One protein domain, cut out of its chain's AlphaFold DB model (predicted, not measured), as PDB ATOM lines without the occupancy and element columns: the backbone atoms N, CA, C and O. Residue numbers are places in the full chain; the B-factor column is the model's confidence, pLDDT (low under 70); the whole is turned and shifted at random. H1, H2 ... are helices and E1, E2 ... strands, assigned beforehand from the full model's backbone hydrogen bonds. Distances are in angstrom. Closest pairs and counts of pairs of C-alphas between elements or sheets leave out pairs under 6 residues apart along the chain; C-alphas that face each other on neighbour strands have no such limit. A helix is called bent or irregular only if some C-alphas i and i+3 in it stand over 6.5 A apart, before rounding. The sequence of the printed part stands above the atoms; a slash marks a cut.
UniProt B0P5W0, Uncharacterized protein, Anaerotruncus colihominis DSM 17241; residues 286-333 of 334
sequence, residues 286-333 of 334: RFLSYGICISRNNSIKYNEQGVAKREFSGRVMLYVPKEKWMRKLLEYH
ATOM      1  N   ARG A 286     -62.909  76.898  61.292       84.19
ATOM      2  CA  ARG A 286     -62.697  75.476  60.991       84.19
ATOM      3  C   ARG A 286     -61.479  74.956  61.737       84.19
ATOM      4  O   ARG A 286     -60.365  75.389  61.462       84.19
ATOM      5  N   PHE A 287     -61.683  73.974  62.606       83.56
ATOM      6  CA  PHE A 287     -60.611  73.318  63.348       83.56
ATOM      7  C   PHE A 287     -60.844  71.808  63.384       83.56
ATOM      8  O   PHE A 287     -61.930  71.353  63.734       83.56
ATOM      9  N   LEU A 288     -59.845  71.024  62.961       81.88
ATOM     10  CA  LEU A 288     -59.913  69.553  62.894       81.88
ATOM     11  C   LEU A 288     -61.185  69.013  62.203       81.88
ATOM     12  O   LEU A 288     -61.765  68.020  62.619       81.88
ATOM     13  N   SER A 289     -61.611  69.665  61.114       79.50
ATOM     14  CA  SER A 289     -62.843  69.365  60.352       79.50
ATOM     15  C   SER A 289     -64.174  69.678  61.045       79.50
ATOM     16  O   SER A 289     -65.219  69.467  60.430       79.50
ATOM     17  N   TYR A 290     -64.158  70.248  62.246       86.00
ATOM     18  CA  TYR A 290     -65.336  70.810  62.899       86.00
ATOM     19  C   TYR A 290     -65.452  72.310  62.610       86.00
ATOM     20  O   TYR A 290     -64.449  73.001  62.418       86.00
ATOM     21  N   GLY A 291     -66.682  72.813  62.565       87.00
ATOM     22  CA  GLY A 291     -66.979  74.239  62.642       87.00
ATOM     23  C   GLY A 291     -67.187  74.636  64.099       87.00
ATOM     24  O   GLY A 291     -68.039  74.064  64.770       87.00
ATOM     25  N   ILE A 292     -66.417  75.601  64.583       89.12
ATOM     26  CA  ILE A 292     -66.517  76.144  65.938       89.12
ATOM     27  C   ILE A 292     -67.036  77.576  65.829       89.12
ATOM     28  O   ILE A 292     -66.509  78.354  65.037       89.12
ATOM     29  N   CYS A 293     -68.050  77.928  66.613       86.00
ATOM     30  CA  CYS A 293     -68.509  79.310  66.761       86.00
ATOM     31  C   CYS A 293     -69.071  79.550  68.167       86.00
ATOM     32  O   CYS A 293     -69.302  78.611  68.933       86.00
ATOM     33  N   ILE A 294     -69.287  80.813  68.520       83.19
ATOM     34  CA  ILE A 294     -69.949  81.217  69.760       83.19
ATOM     35  C   ILE A 294     -71.425  81.493  69.476       83.19
ATOM     36  O   ILE A 294     -71.774  82.296  68.609       83.19
ATOM     37  N   SER A 295     -72.303  80.843  70.238       78.38
ATOM     38  CA  SER A 295     -73.745  81.070  70.168       78.38
ATOM     39  C   SER A 295     -74.098  82.481  70.641       78.38
ATOM     40  O   SER A 295     -73.685  82.905  71.719       78.38
ATOM     41  N   ARG A 296     -74.922  83.188  69.864       77.38
ATOM     42  CA  ARG A 296     -75.547  84.471  70.245       77.38
ATOM     43  C   ARG A 296     -77.045  84.333  70.495       77.38
ATOM     44  O   ARG A 296     -77.818  85.266  70.293       77.38
ATOM     45  N   ASN A 297     -77.471  83.132  70.878       78.00
ATOM     46  CA  ASN A 297     -78.875  82.855  71.106       78.00
ATOM     47  C   ASN A 297     -79.352  83.493  72.423       78.00
ATOM     48  O   ASN A 297     -78.979  83.054  73.511       78.00
ATOM     49  N   ASN A 298     -80.219  84.498  72.305       77.19
ATOM     50  CA  ASN A 298     -80.804  85.227  73.430       77.19
ATOM     51  C   ASN A 298     -82.133  84.632  73.932       77.19
ATOM     52  O   ASN A 298     -82.823  85.274  74.728       77.19
ATOM     53  N   SER A 299     -82.505  83.424  73.491       78.50
ATOM     54  CA  SER A 299     -83.674  82.708  74.004       78.50
ATOM     55  C   SER A 299     -83.612  82.564  75.525       78.50
ATOM     56  O   SER A 299     -82.580  82.218  76.107       78.50
ATOM     57  N   ILE A 300     -84.749  82.827  76.164       79.06
ATOM     58  CA  ILE A 300     -84.915  82.759  77.612       79.06
ATOM     59  C   ILE A 300     -85.408  81.359  77.970       79.06
ATOM     60  O   ILE A 300     -86.386  80.877  77.401       79.06
ATOM     61  N   LYS A 301     -84.737  80.718  78.926       81.12
ATOM     62  CA  LYS A 301     -85.190  79.479  79.555       81.12
ATOM     63  C   LYS A 301     -85.604  79.786  80.989       81.12
ATOM     64  O   LYS A 301     -84.876  80.471  81.701       81.12
ATOM     65  N   TYR A 302     -86.752  79.278  81.413       81.25
ATOM     66  CA  TYR A 302     -87.186  79.362  82.805       81.25
ATOM     67  C   TYR A 302     -86.680  78.127  83.553       81.25
ATOM     68  O   TYR A 302     -86.745  77.016  83.022       81.25
ATOM     69  N   ASN A 303     -86.115  78.314  84.747       78.69
ATOM     70  CA  ASN A 303     -85.765  77.188  85.610       78.69
ATOM     71  C   ASN A 303     -87.027  76.600  86.275       78.69
ATOM     72  O   ASN A 303     -88.116  77.164  86.183       78.69
ATOM     73  N   GLU A 304     -86.868  75.486  86.990       79.94
ATOM     74  CA  GLU A 304     -87.952  74.834  87.745       79.94
ATOM     75  C   GLU A 304     -88.587  75.748  88.816       79.94
ATOM     76  O   GLU A 304     -89.693  75.495  89.272       79.94
ATOM     77  N   GLN A 305     -87.912  76.846  89.177       80.75
ATOM     78  CA  GLN A 305     -88.352  77.860  90.142       80.75
ATOM     79  C   GLN A 305     -88.969  79.105  89.462       80.75
ATOM     80  O   GLN A 305     -89.203  80.112  90.125       80.75
ATOM     81  N   GLY A 306     -89.194  79.082  88.140       78.00
ATOM     82  CA  GLY A 306     -89.796  80.188  87.378       78.00
ATOM     83  C   GLY A 306     -88.872  81.383  87.089       78.00
ATOM     84  O   GLY A 306     -89.314  82.385  86.531       78.00
ATOM     85  N   VAL A 307     -87.583  81.297  87.417       80.62
ATOM     86  CA  VAL A 307     -86.580  82.337  87.153       80.62
ATOM     87  C   VAL A 307     -86.111  82.262  85.700       80.62
ATOM     88  O   VAL A 307     -85.621  81.228  85.239       80.62
ATOM     89  N   ALA A 308     -86.216  83.384  84.988       77.81
ATOM     90  CA  ALA A 308     -85.727  83.544  83.623       77.81
ATOM     91  C   ALA A 308     -84.188  83.573  83.578       77.81
ATOM     92  O   ALA A 308     -83.552  84.430  84.191       77.81
ATOM     93  N   LYS A 309     -83.581  82.673  82.800       73.31
ATOM     94  CA  LYS A 309     -82.139  82.633  82.532       73.31
ATOM     95  C   LYS A 309     -81.854  82.669  81.033       73.31
ATOM     96  O   LYS A 309     -82.478  81.969  80.236       73.31
ATOM     97  N   ARG A 310     -80.857  83.466  80.646       69.44
ATOM     98  CA  ARG A 310     -80.293  83.496  79.289       69.44
ATOM     99  C   ARG A 310     -79.072  82.585  79.249       69.44
ATOM    100  O   ARG A 310     -77.952  83.033  79.451       69.44
ATOM    101  N   GLU A 311     -79.300  81.291  79.060       70.88
ATOM    102  CA  GLU A 311     -78.229  80.291  79.179       70.88
ATOM    103  C   GLU A 311     -77.487  80.014  77.867       70.88
ATOM    104  O   GLU A 311     -76.401  79.438  77.899       70.88
ATOM    105  N   PHE A 312     -78.068  80.369  76.719       67.62
ATOM    106  CA  PHE A 312     -77.587  79.916  75.412       67.62
ATOM    107  C   PHE A 312     -76.590  80.860  74.734       67.62
ATOM    108  O   PHE A 312     -75.866  80.419  73.841       67.62
ATOM    109  N   SER A 313     -76.533  82.130  75.136       75.19
ATOM    110  CA  SER A 313     -75.587  83.106  74.589       75.19
ATOM    111  C   SER A 313     -74.205  82.938  75.229       75.19
ATOM    112  O   SER A 313     -74.103  82.614  76.411       75.19
ATOM    113  N   GLY A 314     -73.138  83.109  74.450       69.31
ATOM    114  CA  GLY A 314     -71.748  82.973  74.901       69.31
ATOM    115  C   GLY A 314     -71.228  81.533  74.991       69.31
ATOM    116  O   GLY A 314     -70.062  81.324  75.320       69.31
ATOM    117  N   ARG A 315     -72.050  80.520  74.676       74.06
ATOM    118  CA  ARG A 315     -71.608  79.115  74.653       74.06
ATOM    119  C   ARG A 315     -70.830  78.787  73.381       74.06
ATOM    120  O   ARG A 315     -71.242  79.171  72.287       74.06
ATOM    121  N   VAL A 316     -69.753  78.016  73.526       82.19
ATOM    122  CA  VAL A 316     -69.019  77.434  72.393       82.19
ATOM    123  C   VAL A 316     -69.859  76.316  71.784       82.19
ATOM    124  O   VAL A 316     -70.260  75.383  72.478       82.19
ATOM    125  N   MET A 317     -70.108  76.408  70.485       79.88
ATOM    126  CA  MET A 317     -70.865  75.429  69.721       79.88
ATOM    127  C   MET A 317     -69.939  74.698  68.751       79.88
ATOM    128  O   MET A 317     -69.174  75.322  68.014       79.88
ATOM    129  N   LEU A 318     -70.037  73.370  68.745       89.12
ATOM    130  CA  LEU A 318     -69.277  72.491  67.866       89.12
ATOM    131  C   LEU A 318     -70.211  71.901  66.807       89.12
ATOM    132  O   LEU A 318     -71.156  71.186  67.133       89.12
ATOM    133  N   TYR A 319     -69.931  72.178  65.539       85.75
ATOM    134  CA  TYR A 319     -70.715  71.715  64.401       85.75
ATOM    135  C   TYR A 319     -69.899  70.759  63.541       85.75
ATOM    136  O   TYR A 319     -68.747  71.026  63.201       85.75
ATOM    137  N   VAL A 320     -70.519  69.656  63.127       87.81
ATOM    138  CA  VAL A 320     -69.977  68.792  62.075       87.81
ATOM    139  C   VAL A 320     -70.535  69.293  60.739       87.81
ATOM    140  O   VAL A 320     -71.752  69.230  60.549       87.81
ATOM    141  N   PRO A 321     -69.702  69.801  59.810       84.88
ATOM    142  CA  PRO A 321     -70.182  70.317  58.531       84.88
ATOM    143  C   PRO A 321     -70.974  69.256  57.766       84.88
ATOM    144  O   PRO A 321     -70.531  68.107  57.659       84.88
ATOM    145  N   LYS A 322     -72.131  69.648  57.220       83.69
ATOM    146  CA  LYS A 322     -73.067  68.734  56.548       83.69
ATOM    147  C   LYS A 322     -72.380  67.936  55.444       83.69
ATOM    148  O   LYS A 322     -72.536  66.726  55.330       83.69
ATOM    149  N   GLU A 323     -71.542  68.618  54.678       83.06
ATOM    150  CA  GLU A 323     -70.827  68.074  53.531       83.06
ATOM    151  C   GLU A 323     -69.867  66.947  53.930       83.06
ATOM    152  O   GLU A 323     -69.605  66.052  53.129       83.06
ATOM    153  N   LYS A 324     -69.328  66.981  55.157       82.00
ATOM    154  CA  LYS A 324     -68.328  66.016  55.629       82.00
ATOM    155  C   LYS A 324     -68.957  64.676  55.979       82.00
ATOM    156  O   LYS A 324     -68.473  63.649  55.509       82.00
ATOM    157  N   TRP A 325     -70.028  64.674  56.769       81.50
ATOM    158  CA  TRP A 325     -70.681  63.421  57.139       81.50
ATOM    159  C   TRP A 325     -71.517  62.851  55.989       81.50
ATOM    160  O   TRP A 325     -71.509  61.639  55.809       81.50
ATOM    161  N   MET A 326     -72.136  63.688  55.142       85.38
ATOM    162  CA  MET A 326     -72.824  63.200  53.935       85.38
ATOM    163  C   MET A 326     -71.870  62.478  52.981       85.38
ATOM    164  O   MET A 326     -72.191  61.396  52.505       85.38
ATOM    165  N   ARG A 327     -70.682  63.043  52.728       85.00
ATOM    166  CA  ARG A 327     -69.667  62.400  51.881       85.00
ATOM    167  C   ARG A 327     -69.248  61.043  52.441       85.00
ATOM    168  O   ARG A 327     -69.225  60.070  51.703       85.00
ATOM    169  N   LYS A 328     -68.997  60.978  53.749       83.50
ATOM    170  CA  LYS A 328     -68.616  59.733  54.419       83.50
ATOM    171  C   LYS A 328     -69.725  58.675  54.355       83.50
ATOM    172  O   LYS A 328     -69.432  57.504  54.181       83.50
ATOM    173  N   LEU A 329     -70.995  59.071  54.468       86.06
ATOM    174  CA  LEU A 329     -72.124  58.146  54.308       86.06
ATOM    175  C   LEU A 329     -72.242  57.604  52.878       86.06
ATOM    176  O   LEU A 329     -72.530  56.426  52.711       86.06
ATOM    177  N   LEU A 330     -71.989  58.440  51.865       88.50
ATOM    178  CA  LEU A 330     -71.973  58.006  50.464       88.50
ATOM    179  C   LEU A 330     -70.829  57.018  50.185       88.50
ATOM    180  O   LEU A 330     -71.046  56.038  49.484       88.50
ATOM    181  N   GLU A 331     -69.654  57.221  50.790       88.12
ATOM    182  CA  GLU A 331     -68.528  56.272  50.714       88.12
ATOM    183  C   GLU A 331     -68.891  54.875  51.256       88.12
ATOM    184  O   GLU A 331     -68.392  53.888  50.736       88.12
ATOM    185  N   TYR A 332     -69.785  54.763  52.248       83.25
ATOM    186  CA  TYR A 332     -70.241  53.468  52.786       83.25
ATOM    187  C   TYR A 332     -71.321  52.769  51.941       83.25
ATOM    188  O   TYR A 332     -71.676  51.629  52.237       83.25
ATOM    189  N   HIS A 333     -71.901  53.446  50.948       70.12
ATOM    190  CA  HIS A 333     -72.899  52.875  50.029       70.12
ATOM    191  C   HIS A 333     -72.308  52.439  48.681       70.12
ATOM    192  O   HIS A 333     -73.057  51.986  47.817       70.12
TER     193      HIS A 333
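This is residues 286 to 333 of the 334 residues of an uncharacterized protein of Anaerotruncus colihominis DSM 17241 (UniProt B0P5W0). A slender two-stranded hairpin, E1 and E2, forms the middle of a long, narrow shape; beyond it the link between the strands runs on as a narrow loop, folded back on itself, and at the opposite end helix H1 continues outward from E2, with residues 325 to 333 sticking out free. The printed part has 48 residues, with two named strands and one named helix in the order E1, E2, H1 along the chain. The sheet has the order E1 - E2 and is antiparallel, and the class is mixed, helices and strands. The whole is extended, with a radius of gyration of the C-alphas of 16.5 A, and its C-alphas span 49 by 22 by 12 A, only just a rod.

Residues 286 to 287, at the start of the printed part, pair antiparallel with residues 290 to 291 of E1, a strand of residues 290 to 296. E1 and E2, residues 313 to 319, are antiparallel neighbours and form a hairpin, with 160 degrees between their N-to-C directions. The C-alphas of Arg 296 and Ser 313 face each other at 4.6 A, and those of Gly 291 and Tyr 319 at 4.8 A. N 291 and O 319 are within hydrogen-bond range at 2.8 A, and so are N 317 and O 293 at 2.8 A. In the long link between the strands, residues 301 to 302 pair antiparallel with residues 308 to 309. A tight link of 2 residues joins E2 to H1, residues 322 to 331. E1 and H1 are apart. In H1 every O i to N i+4 pair is within hydrogen-bond range, and the helix is not bent.

E1 runs from Tyr 290, C-alpha at (-65.336, 70.810, 62.899), to Arg 296 and is 18.6 A long from first to last C-alpha. Residues 297 to 312 hold no named element, and within them the C-alpha of Gln 305 is at (-88.352, 77.860, 90.142). E2 runs from Ser 313 to Tyr 319 over 16.0 A. H1 runs from Lys 322 over 14.5 A to Glu 331, C-alpha at (-68.528, 56.272, 50.714).

The C-alphas of Gln 305 and His 333 are the two farthest apart, at 49.7 A. Without residues 325 to 333, the body of 39 residues spans 41 by 15 by 12 A. The printed part has no cut, and the link from E1 to E2, of 16 residues, is long. The mean pLDDT of the printed part is 80.8; residues 310, 312 and 314 are under 70.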